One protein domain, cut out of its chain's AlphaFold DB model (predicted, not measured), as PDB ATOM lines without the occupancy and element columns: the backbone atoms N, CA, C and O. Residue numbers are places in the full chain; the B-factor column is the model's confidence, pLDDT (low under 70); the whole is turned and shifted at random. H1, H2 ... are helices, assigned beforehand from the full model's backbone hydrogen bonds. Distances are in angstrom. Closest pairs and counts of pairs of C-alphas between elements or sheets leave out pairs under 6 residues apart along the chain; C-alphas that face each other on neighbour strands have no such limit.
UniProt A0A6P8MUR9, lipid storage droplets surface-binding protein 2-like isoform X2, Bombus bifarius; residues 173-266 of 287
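This is residues 173 to 266 of the 287 residues of the protein "lipid storage droplets surface-binding protein 2-like isoform X2" of Bombus bifarius (UniProt A0A6P8MUR9). Two long helices, H1 and H2, lie side by side and run the same way, joined by a loop, residues 196 to 214, that folds back along them; residues 239 to 266, of which 239 to 244 belong to H2 and 247 to 266 to H3, stick out as an arm. The printed part has 94 residues with three named helices, H1, H2, H3, and no named strand: all helix. It is extended, radius of gyration of the C-alphas 21.6 A, spanning 70 by 30 by 19 A.

H1, residues 173 to 195, touches H2, residues 215 to 244; the closest C-alphas, of Val 178 and Thr 219, are 6.4 A apart. Their tilt is shallow, 15 degrees. H3, residues 247 to 266, is apart from both. In the three helices every O i to N i+4 pair is within hydrogen-bond range.

H1 begins at C-alpha 173 (73.077, 166.339, 113.171) and measures 32.5 A from first to last C-alpha, H2 43.4 A, and H3 28.1 A, ending at C-alpha 266 (125.833, 132.943, 88.084).

The farthest C-alphas, Glu 213 and Phe 266, are 71.4 A apart. The H1 to H2 link is long, H2 to H3 tight. The printed part has no cut; residues 200 to 205 have pLDDT under 70.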
ATOM      1  N   TYR A 173      71.922 166.865 113.908       85.50
ATOM      2  CA  TYR A 173      73.077 166.339 113.171       85.50
ATOM      3  C   TYR A 173      74.080 165.586 114.058       85.50
ATOM      4  O   TYR A 173      74.656 164.593 113.622       85.50
ATOM      5  N   GLY A 174      74.273 166.030 115.305       85.62
ATOM      6  CA  GLY A 174      75.178 165.386 116.257       85.62
ATOM      7  C   GLY A 174      74.663 164.023 116.712       85.62
ATOM      8  O   GLY A 174      75.413 163.050 116.730       85.62
ATOM      9  N   THR A 175      73.360 163.915 116.977       85.50
ATOM     10  CA  THR A 175      72.731 162.633 117.327       85.50
ATOM     11  C   THR A 175      72.726 161.667 116.141       85.50
ATOM     12  O   THR A 175      73.025 160.489 116.326       85.50
ATOM     13  N   MET A 176      72.497 162.159 114.918       88.44
ATOM     14  CA  MET A 176      72.596 161.329 113.713       88.44
ATOM     15  C   MET A 176      74.028 160.824 113.472       88.44
ATOM     16  O   MET A 176      74.214 159.682 113.055       88.44
ATOM     17  N   ALA A 177      75.049 161.632 113.775       89.38
ATOM     18  CA  ALA A 177      76.447 161.213 113.680       89.38
ATOM     19  C   ALA A 177      76.795 160.107 114.691       89.38
ATOM     20  O   ALA A 177      77.422 159.118 114.315       89.38
ATOM     21  N   VAL A 178      76.346 160.235 115.947       88.75
ATOM     22  CA  VAL A 178      76.536 159.206 116.988       88.75
ATOM     23  C   VAL A 178      75.860 157.895 116.582       88.75
ATOM     24  O   VAL A 178      76.504 156.852 116.576       88.75
ATOM     25  N   GLN A 179      74.608 157.953 116.122       88.44
ATOM     26  CA  GLN A 179      73.899 156.775 115.607       88.44
ATOM     27  C   GLN A 179      74.589 156.159 114.381       88.44
ATOM     28  O   GLN A 179      74.588 154.942 114.207       88.44
ATOM     29  N   GLY A 180      75.206 156.981 113.527       91.69
ATOM     30  CA  GLY A 180      76.022 156.508 112.410       91.69
ATOM     31  C   GLY A 180      77.220 155.673 112.871       91.69
ATOM     32  O   GLY A 180      77.501 154.628 112.278       91.69
ATOM     33  N   VAL A 181      77.889 156.092 113.950       92.31
ATOM     34  CA  VAL A 181      78.976 155.327 114.581       92.31
ATOM     35  C   VAL A 181      78.455 153.995 115.121       92.31
ATOM     36  O   VAL A 181      79.071 152.963 114.858       92.31
ATOM     37  N   ASP A 182      77.300 153.988 115.786       90.44
ATOM     38  CA  ASP A 182      76.712 152.769 116.358       90.44
ATOM     39  C   ASP A 182      76.293 151.764 115.281       90.44
ATOM     40  O   ASP A 182      76.655 150.587 115.340       90.44
ATOM     41  N   ASN A 183      75.610 152.237 114.236       91.94
ATOM     42  CA  ASN A 183      75.208 151.407 113.101       91.94
ATOM     43  C   ASN A 183      76.425 150.817 112.381       91.94
ATOM     44  O   ASN A 183      76.444 149.635 112.033       91.94
ATOM     45  N   THR A 184      77.468 151.622 112.178       92.56
ATOM     46  CA  THR A 184      78.702 151.155 111.536       92.56
ATOM     47  C   THR A 184      79.439 150.155 112.426       92.56
ATOM     48  O   THR A 184      79.921 149.140 111.931       92.56
ATOM     49  N   SER A 185      79.475 150.387 113.741       90.69
ATOM     50  CA  SER A 185      80.041 149.450 114.715       90.69
ATOM     51  C   SER A 185      79.325 148.099 114.675       90.69
ATOM     52  O   SER A 185      79.977 147.053 114.660       90.69
ATOM     53  N   PHE A 186      77.995 148.096 114.564       89.44
ATOM     54  CA  PHE A 186      77.214 146.871 114.393       89.44
ATOM     55  C   PHE A 186      77.580 146.127 113.099       89.44
ATOM     56  O   PHE A 186      77.855 144.926 113.130       89.44
ATOM     57  N   LEU A 187      77.661 146.836 111.968       92.19
ATOM     58  CA  LEU A 187      78.046 146.242 110.681       92.19
ATOM     59  C   LEU A 187      79.467 145.666 110.709       92.19
ATOM     60  O   LEU A 187      79.688 144.554 110.230       92.19
ATOM     61  N   ILE A 188      80.426 146.396 111.286       90.31
ATOM     62  CA  ILE A 188      81.811 145.931 111.415       90.31
ATOM     63  C   ILE A 188      81.869 144.694 112.308       90.31
ATOM     64  O   ILE A 188      82.544 143.738 111.940       90.31
ATOM     65  N   ASN A 189      81.142 144.659 113.429       88.31
ATOM     66  CA  ASN A 189      81.061 143.454 114.258       88.31
ATOM     67  C   ASN A 189      80.528 142.255 113.461       88.31
ATOM     68  O   ASN A 189      81.143 141.193 113.504       88.31
ATOM     69  N   GLY A 190      79.479 142.434 112.653       88.94
ATOM     70  CA  GLY A 190      78.968 141.366 111.788       88.94
ATOM     71  C   GLY A 190      79.980 140.888 110.736       88.94
ATOM     72  O   GLY A 190      80.081 139.693 110.458       88.94
ATOM     73  N   LEU A 191      80.772 141.801 110.164       89.06
ATOM     74  CA  LEU A 191      81.860 141.442 109.247       89.06
ATOM     75  C   LEU A 191      83.009 140.729 109.970       89.06
ATOM     76  O   LEU A 191      83.547 139.757 109.439       89.06
ATOM     77  N   LEU A 192      83.367 141.175 111.175       89.06
ATOM     78  CA  LEU A 192      84.362 140.512 112.013       89.06
ATOM     79  C   LEU A 192      83.913 139.099 112.351       89.06
ATOM     80  O   LEU A 192      84.686 138.180 112.139       89.06
ATOM     81  N   ASP A 193      82.670 138.894 112.782       86.44
ATOM     82  CA  ASP A 193      82.150 137.556 113.085       86.44
ATOM     83  C   ASP A 193      82.202 136.622 111.864       86.44
ATOM     84  O   ASP A 193      82.417 135.419 112.010       86.44
ATOM     85  N   ARG A 194      82.066 137.169 110.646       86.56
ATOM     86  CA  ARG A 194      82.106 136.391 109.401       86.56
ATOM     87  C   ARG A 194      83.517 136.041 108.920       86.56
ATOM     88  O   ARG A 194      83.711 134.943 108.407       86.56
ATOM     89  N   TYR A 195      84.472 136.967 109.015       84.75
ATOM     90  CA  TYR A 195      85.821 136.800 108.447       84.75
ATOM     91  C   TYR A 195      86.909 136.516 109.497       84.75
ATOM     92  O   TYR A 195      87.952 135.957 109.164       84.75
ATOM     93  N   PHE A 196      86.672 136.878 110.757       87.06
ATOM     94  CA  PHE A 196      87.607 136.770 111.878       87.06
ATOM     95  C   PHE A 196      86.874 136.226 113.121       87.06
ATOM     96  O   PHE A 196      86.458 137.008 113.984       87.06
ATOM     97  N   PRO A 197      86.676 134.895 113.204       78.88
ATOM     98  CA  PRO A 197      85.815 134.287 114.212       78.88
ATOM     99  C   PRO A 197      86.279 134.578 115.653       78.88
ATOM    100  O   PRO A 197      87.473 134.811 115.878       78.88
ATOM    101  N   PRO A 198      85.349 134.551 116.628       76.06
ATOM    102  CA  PRO A 198      85.656 134.751 118.042       76.06
ATOM    103  C   PRO A 198      86.729 133.778 118.539       76.06
ATOM    104  O   PRO A 198      86.722 132.596 118.192       76.06
ATOM    105  N   VAL A 199      87.648 134.280 119.360       70.88
ATOM    106  CA  VAL A 199      88.762 133.500 119.917       70.88
ATOM    107  C   VAL A 199      88.351 132.956 121.290       70.88
ATOM    108  O   VAL A 199      87.686 133.654 122.056       70.88
ATOM    109  N   GLU A 200      88.731 131.718 121.625       62.03
ATOM    110  CA  GLU A 200      88.480 131.150 122.959       62.03
ATOM    111  C   GLU A 200      89.118 132.035 124.045       62.03
ATOM    112  O   GLU A 200      90.325 132.274 124.031       62.03
ATOM    113  N   GLY A 201      88.296 132.546 124.969       63.97
ATOM    114  CA  GLY A 201      88.720 133.491 126.010       63.97
ATOM    115  C   GLY A 201      88.479 134.973 125.695       63.97
ATOM    116  O   GLY A 201      88.954 135.821 126.444       63.97
ATOM    117  N   GLU A 202      87.750 135.310 124.622       66.12
ATOM    118  CA  GLU A 202      87.275 136.680 124.379       66.12
ATOM    119  C   GLU A 202      86.308 137.107 125.503       66.12
ATOM    120  O   GLU A 202      85.133 136.739 125.526       66.12
ATOM    121  N   GLU A 203      86.826 137.853 126.481       62.81
ATOM    122  CA  GLU A 203      86.029 138.448 127.553       62.81
ATOM    123  C   GLU A 203      85.141 139.551 126.959       62.81
ATOM    124  O   GLU A 203      85.610 140.418 126.217       62.81
ATOM    125  N   ASN A 204      83.839 139.513 127.254       63.59
ATOM    126  CA  ASN A 204      82.920 140.548 126.792       63.59
ATOM    127  C   ASN A 204      83.307 141.877 127.446       63.59
ATOM    128  O   ASN A 204      83.129 142.060 128.651       63.59
ATOM    129  N   THR A 205      83.826 142.814 126.651       67.69
ATOM    130  CA  THR A 205      84.093 144.170 127.131       67.69
ATOM    131  C   THR A 205      82.795 144.795 127.650       67.69
ATOM    132  O   THR A 205      81.759 144.627 126.997       67.69
ATOM    133  N   PRO A 206      82.825 145.531 128.778       72.69
ATOM    134  CA  PRO A 206      81.642 146.196 129.320       72.69
ATOM    135  C   PRO A 206      80.948 147.041 128.255       72.69
ATOM    136  O   PRO A 206      81.628 147.683 127.451       72.69
ATOM    137  N   ALA A 207      79.613 147.060 128.256       75.31
ATOM    138  CA  ALA A 207      78.860 147.873 127.310       75.31
ATOM    139  C   ALA A 207      79.324 149.345 127.374       75.31
ATOM    140  O   ALA A 207      79.612 149.846 128.468       75.31
ATOM    141  N   PRO A 208      79.426 150.030 126.222       79.38
ATOM    142  CA  PRO A 208      79.608 151.471 126.186       79.38
ATOM    143  C   PRO A 208      78.622 152.188 127.110       79.38
ATOM    144  O   PRO A 208      77.469 151.772 127.235       79.38
ATOM    145  N   ILE A 209      79.078 153.255 127.769       79.75
ATOM    146  CA  ILE A 209      78.189 154.122 128.555       79.75
ATOM    147  C   ILE A 209      77.031 154.643 127.692       79.75
ATOM    148  O   ILE A 209      77.204 154.822 126.493       79.75
ATOM    149  N   SER A 210      75.856 154.919 128.259       80.75
ATOM    150  CA  SER A 210      74.718 155.320 127.421       80.75
ATOM    151  C   SER A 210      75.010 156.602 126.628       80.75
ATOM    152  O   SER A 210      75.483 157.602 127.179       80.75
ATOM    153  N   ALA A 211      74.652 156.597 125.339       79.69
ATOM    154  CA  ALA A 211      74.678 157.786 124.490       79.69
ATOM    155  C   ALA A 211      73.795 158.922 125.041       79.69
ATOM    156  O   ALA A 211      74.007 160.080 124.686       79.69
ATOM    157  N   ASP A 212      72.827 158.607 125.905       78.38
ATOM    158  CA  ASP A 212      71.969 159.595 126.564       78.38
ATOM    159  C   ASP A 212      72.671 160.301 127.732       78.38
ATOM    160  O   ASP A 212      72.343 161.441 128.055       78.38
ATOM    161  N   GLU A 213      73.660 159.650 128.348       78.31
ATOM    162  CA  GLU A 213      74.428 160.207 129.461       78.31
ATOM    163  C   GLU A 213      75.609 161.037 128.944       78.31
ATOM    164  O   GLU A 213      75.799 162.190 129.336       78.31
ATOM    165  N   ASN A 214      76.391 160.485 128.008       84.31
ATOM    166  CA  ASN A 214      77.496 161.211 127.391       84.31
ATOM    167  C   ASN A 214      77.804 160.697 125.977       84.31
ATOM    168  O   ASN A 214      78.467 159.675 125.797       84.31
ATOM    169  N   LYS A 215      77.387 161.456 124.955       87.19
ATOM    170  CA  LYS A 215      77.552 161.089 123.536       87.19
ATOM    171  C   LYS A 215      79.021 160.997 123.111       87.19
ATOM    172  O   LYS A 215      79.385 160.135 122.310       87.19
ATOM    173  N   VAL A 216      79.877 161.872 123.642       87.44
ATOM    174  CA  VAL A 216      81.314 161.919 123.307       87.44
ATOM    175  C   VAL A 216      82.026 160.695 123.867       87.44
ATOM    176  O   VAL A 216      82.727 159.987 123.151       87.44
ATOM    177  N   LEU A 217      81.838 160.425 125.153       86.69
ATOM    178  CA  LEU A 217      82.465 159.283 125.799       86.69
ATOM    179  C   LEU A 217      81.901 157.961 125.257       86.69
ATOM    180  O   LEU A 217      82.684 157.042 125.036       86.69
ATOM    181  N   HIS A 218      80.601 157.895 124.941       88.75
ATOM    182  CA  HIS A 218      79.995 156.748 124.262       88.75
ATOM    183  C   HIS A 218      80.685 156.457 122.927       88.75
ATOM    184  O   HIS A 218      81.214 155.368 122.732       88.75
ATOM    185  N   THR A 219      80.763 157.446 122.031       88.44
ATOM    186  CA  THR A 219      81.391 157.267 120.709       88.44
ATOM    187  C   THR A 219      82.863 156.877 120.808       88.44
ATOM    188  O   THR A 219      83.302 155.957 120.117       88.44
ATOM    189  N   VAL A 220      83.624 157.519 121.697       90.19
ATOM    190  CA  VAL A 220      85.036 157.183 121.927       90.19
ATOM    191  C   VAL A 220      85.188 155.755 122.452       90.19
ATOM    192  O   VAL A 220      86.054 155.019 121.977       90.19
ATOM    193  N   GLN A 221      84.343 155.337 123.395       89.31
ATOM    194  CA  GLN A 221      84.380 153.987 123.946       89.31
ATOM    195  C   GLN A 221      83.981 152.941 122.899       89.31
ATOM    196  O   GLN A 221      84.699 151.956 122.739       89.31
ATOM    197  N   THR A 222      82.908 153.173 122.140       88.25
ATOM    198  CA  THR A 222      82.442 152.277 121.072       88.25
ATOM    199  C   THR A 222      83.523 152.064 120.012       88.25
ATOM    200  O   THR A 222      83.824 150.925 119.653       88.25
ATOM    201  N   ILE A 223      84.178 153.136 119.553       90.56
ATOM    202  CA  ILE A 223      85.269 153.046 118.570       90.56
ATOM    203  C   ILE A 223      86.496 152.351 119.176       90.56
ATOM    204  O   ILE A 223      87.106 151.501 118.527       90.56
ATOM    205  N   GLY A 224      86.853 152.682 120.420       90.06
ATOM    206  CA  GLY A 224      87.996 152.084 121.110       90.06
ATOM    207  C   GLY A 224      87.840 150.576 121.311       90.06
ATOM    208  O   GLY A 224      88.755 149.809 121.004       90.06
ATOM    209  N   GLN A 225      86.661 150.136 121.753       88.06
ATOM    210  CA  GLN A 225      86.335 148.720 121.914       88.06
ATOM    211  C   GLN A 225      86.349 147.989 120.574       88.06
ATOM    212  O   GLN A 225      86.979 146.939 120.458       88.06
ATOM    213  N   LEU A 226      85.728 148.565 119.542       89.56
ATOM    214  CA  LEU A 226      85.716 147.976 118.206       89.56
ATOM    215  C   LEU A 226      87.129 147.839 117.628       89.56
ATOM    216  O   LEU A 226      87.459 146.805 117.049       89.56
ATOM    217  N   SER A 227      87.973 148.858 117.807       91.06
ATOM    218  CA  SER A 227      89.367 148.844 117.363       91.06
ATOM    219  C   SER A 227      90.162 147.746 118.066       91.06
ATOM    220  O   SER A 227      90.802 146.931 117.399       91.06
ATOM    221  N   SER A 228      90.064 147.670 119.396       88.88
ATOM    222  CA  SER A 228      90.748 146.647 120.190       88.88
ATOM    223  C   SER A 228      90.286 145.236 119.810       88.88
ATOM    224  O   SER A 228      91.114 144.364 119.542       88.88
ATOM    225  N   LYS A 229      88.971 145.036 119.672       87.81
ATOM    226  CA  LYS A 229      88.363 143.771 119.250       87.81
ATOM    227  C   LYS A 229      88.814 143.353 117.849       87.81
ATOM    228  O   LYS A 229      89.230 142.214 117.648       87.81
ATOM    229  N   THR A 230      88.795 144.284 116.895       89.56
ATOM    230  CA  THR A 230      89.284 144.062 115.524       89.56
ATOM    231  C   THR A 230      90.749 143.649 115.533       89.56
ATOM    232  O   THR A 230      91.101 142.625 114.956       89.56
ATOM    233  N   ALA A 231      91.600 144.418 116.219       89.38
ATOM    234  CA  ALA A 231      93.029 144.149 116.288       89.38
ATOM    235  C   ALA A 231      93.309 142.763 116.876       89.38
ATOM    236  O   ALA A 231      94.093 142.007 116.303       89.38
ATOM    237  N   ASN A 232      92.627 142.401 117.966       86.88
ATOM    238  CA  ASN A 232      92.818 141.114 118.625       86.88
ATOM    239  C   ASN A 232      92.415 139.937 117.719       86.88
ATOM    240  O   ASN A 232      93.175 138.985 117.543       86.88
ATOM    241  N   ARG A 233      91.243 140.023 117.079       87.25
ATOM    242  CA  ARG A 233      90.733 138.966 116.192       87.25
ATOM    243  C   ARG A 233      91.566 138.808 114.923       87.25
ATOM    244  O   ARG A 233      91.878 137.687 114.526       87.25
ATOM    245  N   VAL A 234      91.973 139.919 114.308       89.56
ATOM    246  CA  VAL A 234      92.860 139.900 113.135       89.56
ATOM    247  C   VAL A 234      94.213 139.303 113.509       89.56
ATOM    248  O   VAL A 234      94.688 138.406 112.816       89.56
ATOM    249  N   TYR A 235      94.806 139.734 114.627       87.62
ATOM    250  CA  TYR A 235      96.076 139.199 115.112       87.62
ATOM    251  C   TYR A 235      96.004 137.683 115.314       87.62
ATOM    252  O   TYR A 235      96.824 136.950 114.762       87.62
ATOM    253  N   HIS A 236      94.990 137.192 116.029       85.94
ATOM    254  CA  HIS A 236      94.827 135.759 116.263       85.94
ATOM    255  C   HIS A 236      94.570 134.961 114.984       85.94
ATOM    256  O   HIS A 236      95.134 133.878 114.840       85.94
ATOM    257  N   SER A 237      93.783 135.490 114.045       86.19
ATOM    258  CA  SER A 237      93.554 134.847 112.747       86.19
ATOM    259  C   SER A 237      94.851 134.714 111.945       86.19
ATOM    260  O   SER A 237      95.181 133.625 111.473       86.19
ATOM    261  N   VAL A 238      95.657 135.780 111.879       87.44
ATOM    262  CA  VAL A 238      96.967 135.758 111.207       87.44
ATOM    263  C   VAL A 238      97.924 134.794 111.908       87.44
ATOM    264  O   VAL A 238      98.585 133.996 111.250       87.44
ATOM    265  N   VAL A 239      97.978 134.803 113.241       85.25
ATOM    266  CA  VAL A 239      98.817 133.871 114.010       85.25
ATOM    267  C   VAL A 239      98.377 132.420 113.801       85.25
ATOM    268  O   VAL A 239      99.227 131.540 113.670       85.25
ATOM    269  N   ALA A 240      97.073 132.144 113.739       83.12
ATOM    270  CA  ALA A 240      96.553 130.812 113.448       83.12
ATOM    271  C   ALA A 240      96.957 130.353 112.039       83.12
ATOM    272  O   ALA A 240      97.457 129.241 111.886       83.12
ATOM    273  N   GLN A 241      96.842 131.226 111.034       82.06
ATOM    274  CA  GLN A 241      97.314 130.939 109.677       82.06
ATOM    275  C   GLN A 241      98.827 130.689 109.645       82.06
ATOM    276  O   GLN A 241      99.268 129.692 109.077       82.06
ATOM    277  N   LEU A 242      99.628 131.510 110.328       81.25
ATOM    278  CA  LEU A 242     101.077 131.313 110.427       81.25
ATOM    279  C   LEU A 242     101.451 129.992 111.113       81.25
ATOM    280  O   LEU A 242     102.435 129.373 110.725       81.25
ATOM    281  N   LYS A 243     100.661 129.513 112.083       79.00
ATOM    282  CA  LYS A 243     100.860 128.185 112.691       79.00
ATOM    283  C   LYS A 243     100.552 127.032 111.733       79.00
ATOM    284  O   LYS A 243     101.127 125.961 111.889       79.00
ATOM    285  N   THR A 244      99.650 127.226 110.768       77.12
ATOM    286  CA  THR A 244      99.360 126.209 109.739       77.12
ATOM    287  C   THR A 244     100.422 126.142 108.643       77.12
ATOM    288  O   THR A 244     100.486 125.141 107.930       77.12
ATOM    289  N   VAL A 245     101.281 127.161 108.535       80.44
ATOM    290  CA  VAL A 245     102.437 127.133 107.638       80.44
ATOM    291  C   VAL A 245     103.453 126.133 108.183       80.44
ATOM    292  O   VAL A 245     104.006 126.297 109.272       80.44
ATOM    293  N   LYS A 246     103.697 125.071 107.418       76.62
ATOM    294  CA  LYS A 246     104.612 124.003 107.806       76.62
ATOM    295  C   LYS A 246     106.065 124.413 107.573       76.62
ATOM    296  O   LYS A 246     106.384 125.159 106.647       76.62
ATOM    297  N   LYS A 247     106.976 123.880 108.394       74.62
ATOM    298  CA  LYS A 247     108.422 124.135 108.273       74.62
ATOM    299  C   LYS A 247     108.956 123.678 106.912       74.62
ATOM    300  O   LYS A 247     109.865 124.303 106.370       74.62
ATOM    301  N   GLU A 248     108.376 122.616 106.364       76.94
ATOM    302  CA  GLU A 248     108.732 122.035 105.072       76.94
ATOM    303  C   GLU A 248     108.406 122.981 103.904       76.94
ATOM    304  O   GLU A 248     109.213 123.112 102.980       76.94
ATOM    305  N   ASP A 249     107.282 123.699 103.979       80.75
ATOM    306  CA  ASP A 249     106.844 124.640 102.938       80.75
ATOM    307  C   ASP A 249     107.750 125.879 102.912       80.75
ATOM    308  O   ASP A 249     108.194 126.321 101.850       80.75
ATOM    309  N   VAL A 250     108.116 126.392 104.093       84.12
ATOM    310  CA  VAL A 250     109.052 127.520 104.229       84.12
ATOM    311  C   VAL A 250     110.456 127.126 103.780       84.12
ATOM    312  O   VAL A 250     111.113 127.891 103.076       84.12
ATOM    313  N   ALA A 251     110.926 125.930 104.144       84.00
ATOM    314  CA  ALA A 251     112.238 125.440 103.729       84.00
ATOM    315  C   ALA A 251     112.319 125.248 102.208       84.00
ATOM    316  O   ALA A 251     113.310 125.642 101.595       84.00
ATOM    317  N   SER A 252     111.266 124.708 101.590       87.69
ATOM    318  CA  SER A 252     111.185 124.526 100.135       87.69
ATOM    319  C   SER A 252     111.124 125.864  99.396       87.69
ATOM    320  O   SER A 252     111.822 126.053  98.397       87.69
ATOM    321  N   TYR A 253     110.357 126.829  99.911       88.06
ATOM    322  CA  TYR A 253     110.325 128.191  99.383       88.06
ATOM    323  C   TYR A 253     111.696 128.874  99.486       88.06
ATOM    324  O   TYR A 253     112.216 129.362  98.485       88.06
ATOM    325  N   MET A 254     112.331 128.835 100.661       88.81
ATOM    326  CA  MET A 254     113.666 129.404 100.870       88.81
ATOM    327  C   MET A 254     114.716 128.735  99.984       88.81
ATOM    328  O   MET A 254     115.533 129.431  99.391       88.81
ATOM    329  N   SER A 255     114.668 127.410  99.833       91.94
ATOM    330  CA  SER A 255     115.552 126.688  98.915       91.94
ATOM    331  C   SER A 255     115.349 127.149  97.474       91.94
ATOM    332  O   SER A 255     116.326 127.354  96.764       91.94
ATOM    333  N   SER A 256     114.100 127.359  97.053       91.88
ATOM    334  CA  SER A 256     113.781 127.830  95.702       91.88
ATOM    335  C   SER A 256     114.297 129.252  95.469       91.88
ATOM    336  O   SER A 256     114.921 129.521  94.445       91.88
ATOM    337  N   VAL A 257     114.118 130.150  96.444       91.94
ATOM    338  CA  VAL A 257     114.654 131.521  96.406       91.94
ATOM    339  C   VAL A 257     116.184 131.515  96.370       91.94
ATOM    340  O   VAL A 257     116.773 132.245  95.576       91.94
ATOM    341  N   ILE A 258     116.836 130.667  97.169       93.12
ATOM    342  CA  ILE A 258     118.298 130.509  97.166       93.12
ATOM    343  C   ILE A 258     118.780 129.990  95.807       93.12
ATOM    344  O   ILE A 258     119.745 130.522  95.266       93.12
ATOM    345  N   SER A 259     118.100 129.001  95.218       92.75
ATOM    346  CA  SER A 259     118.430 128.491  93.884       92.75
ATOM    347  C   SER A 259     118.279 129.557  92.799       92.75
ATOM    348  O   SER A 259     119.168 129.688  91.960       92.75
ATOM    349  N   ILE A 260     117.201 130.351  92.833       94.00
ATOM    350  CA  ILE A 260     117.001 131.474  91.907       94.00
ATOM    351  C   ILE A 260     118.117 132.505  92.088       94.00
ATOM    352  O   ILE A 260     118.726 132.915  91.108       94.00
ATOM    353  N   LEU A 261     118.445 132.870  93.327       91.19
ATOM    354  CA  LEU A 261     119.486 133.854  93.618       91.19
ATOM    355  C   LEU A 261     120.877 133.372  93.180       91.19
ATOM    356  O   LEU A 261     121.641 134.149  92.612       91.19
ATOM    357  N   HIS A 262     121.191 132.089  93.372       87.50
ATOM    358  CA  HIS A 262     122.416 131.473  92.851       87.50
ATOM    359  C   HIS A 262     122.465 131.506  91.322       87.50
ATOM    360  O   HIS A 262     123.515 131.808  90.756       87.50
ATOM    361  N   LEU A 263     121.344 131.227  90.653       92.62
ATOM    362  CA  LEU A 263     121.255 131.254  89.196       92.62
ATOM    363  C   LEU A 263     121.403 132.684  88.664       92.62
ATOM    364  O   LEU A 263     122.201 132.915  87.762       92.62
ATOM    365  N   THR A 264     120.716 133.663  89.256       88.56
ATOM    366  CA  THR A 264     120.857 135.082  88.898       88.56
ATOM    367  C   THR A 264     122.283 135.583  89.129       88.56
ATOM    368  O   THR A 264     122.825 136.290  88.284       88.56
ATOM    369  N   HIS A 265     122.925 135.190  90.232       86.38
ATOM    370  CA  HIS A 265     124.322 135.531  90.494       86.38
ATOM    371  C   HIS A 265     125.271 134.885  89.477       86.38
ATOM    372  O   HIS A 265     126.178 135.548  88.986       86.38
ATOM    373  N   PHE A 266     125.050 133.617  89.119       86.38
ATOM    374  CA  PHE A 266     125.833 132.943  88.084       86.38
ATOM    375  C   PHE A 266     125.689 133.637  86.726       86.38
ATOM    376  O   PHE A 266     126.694 133.934  86.093       86.38
TER     377      PHE A 266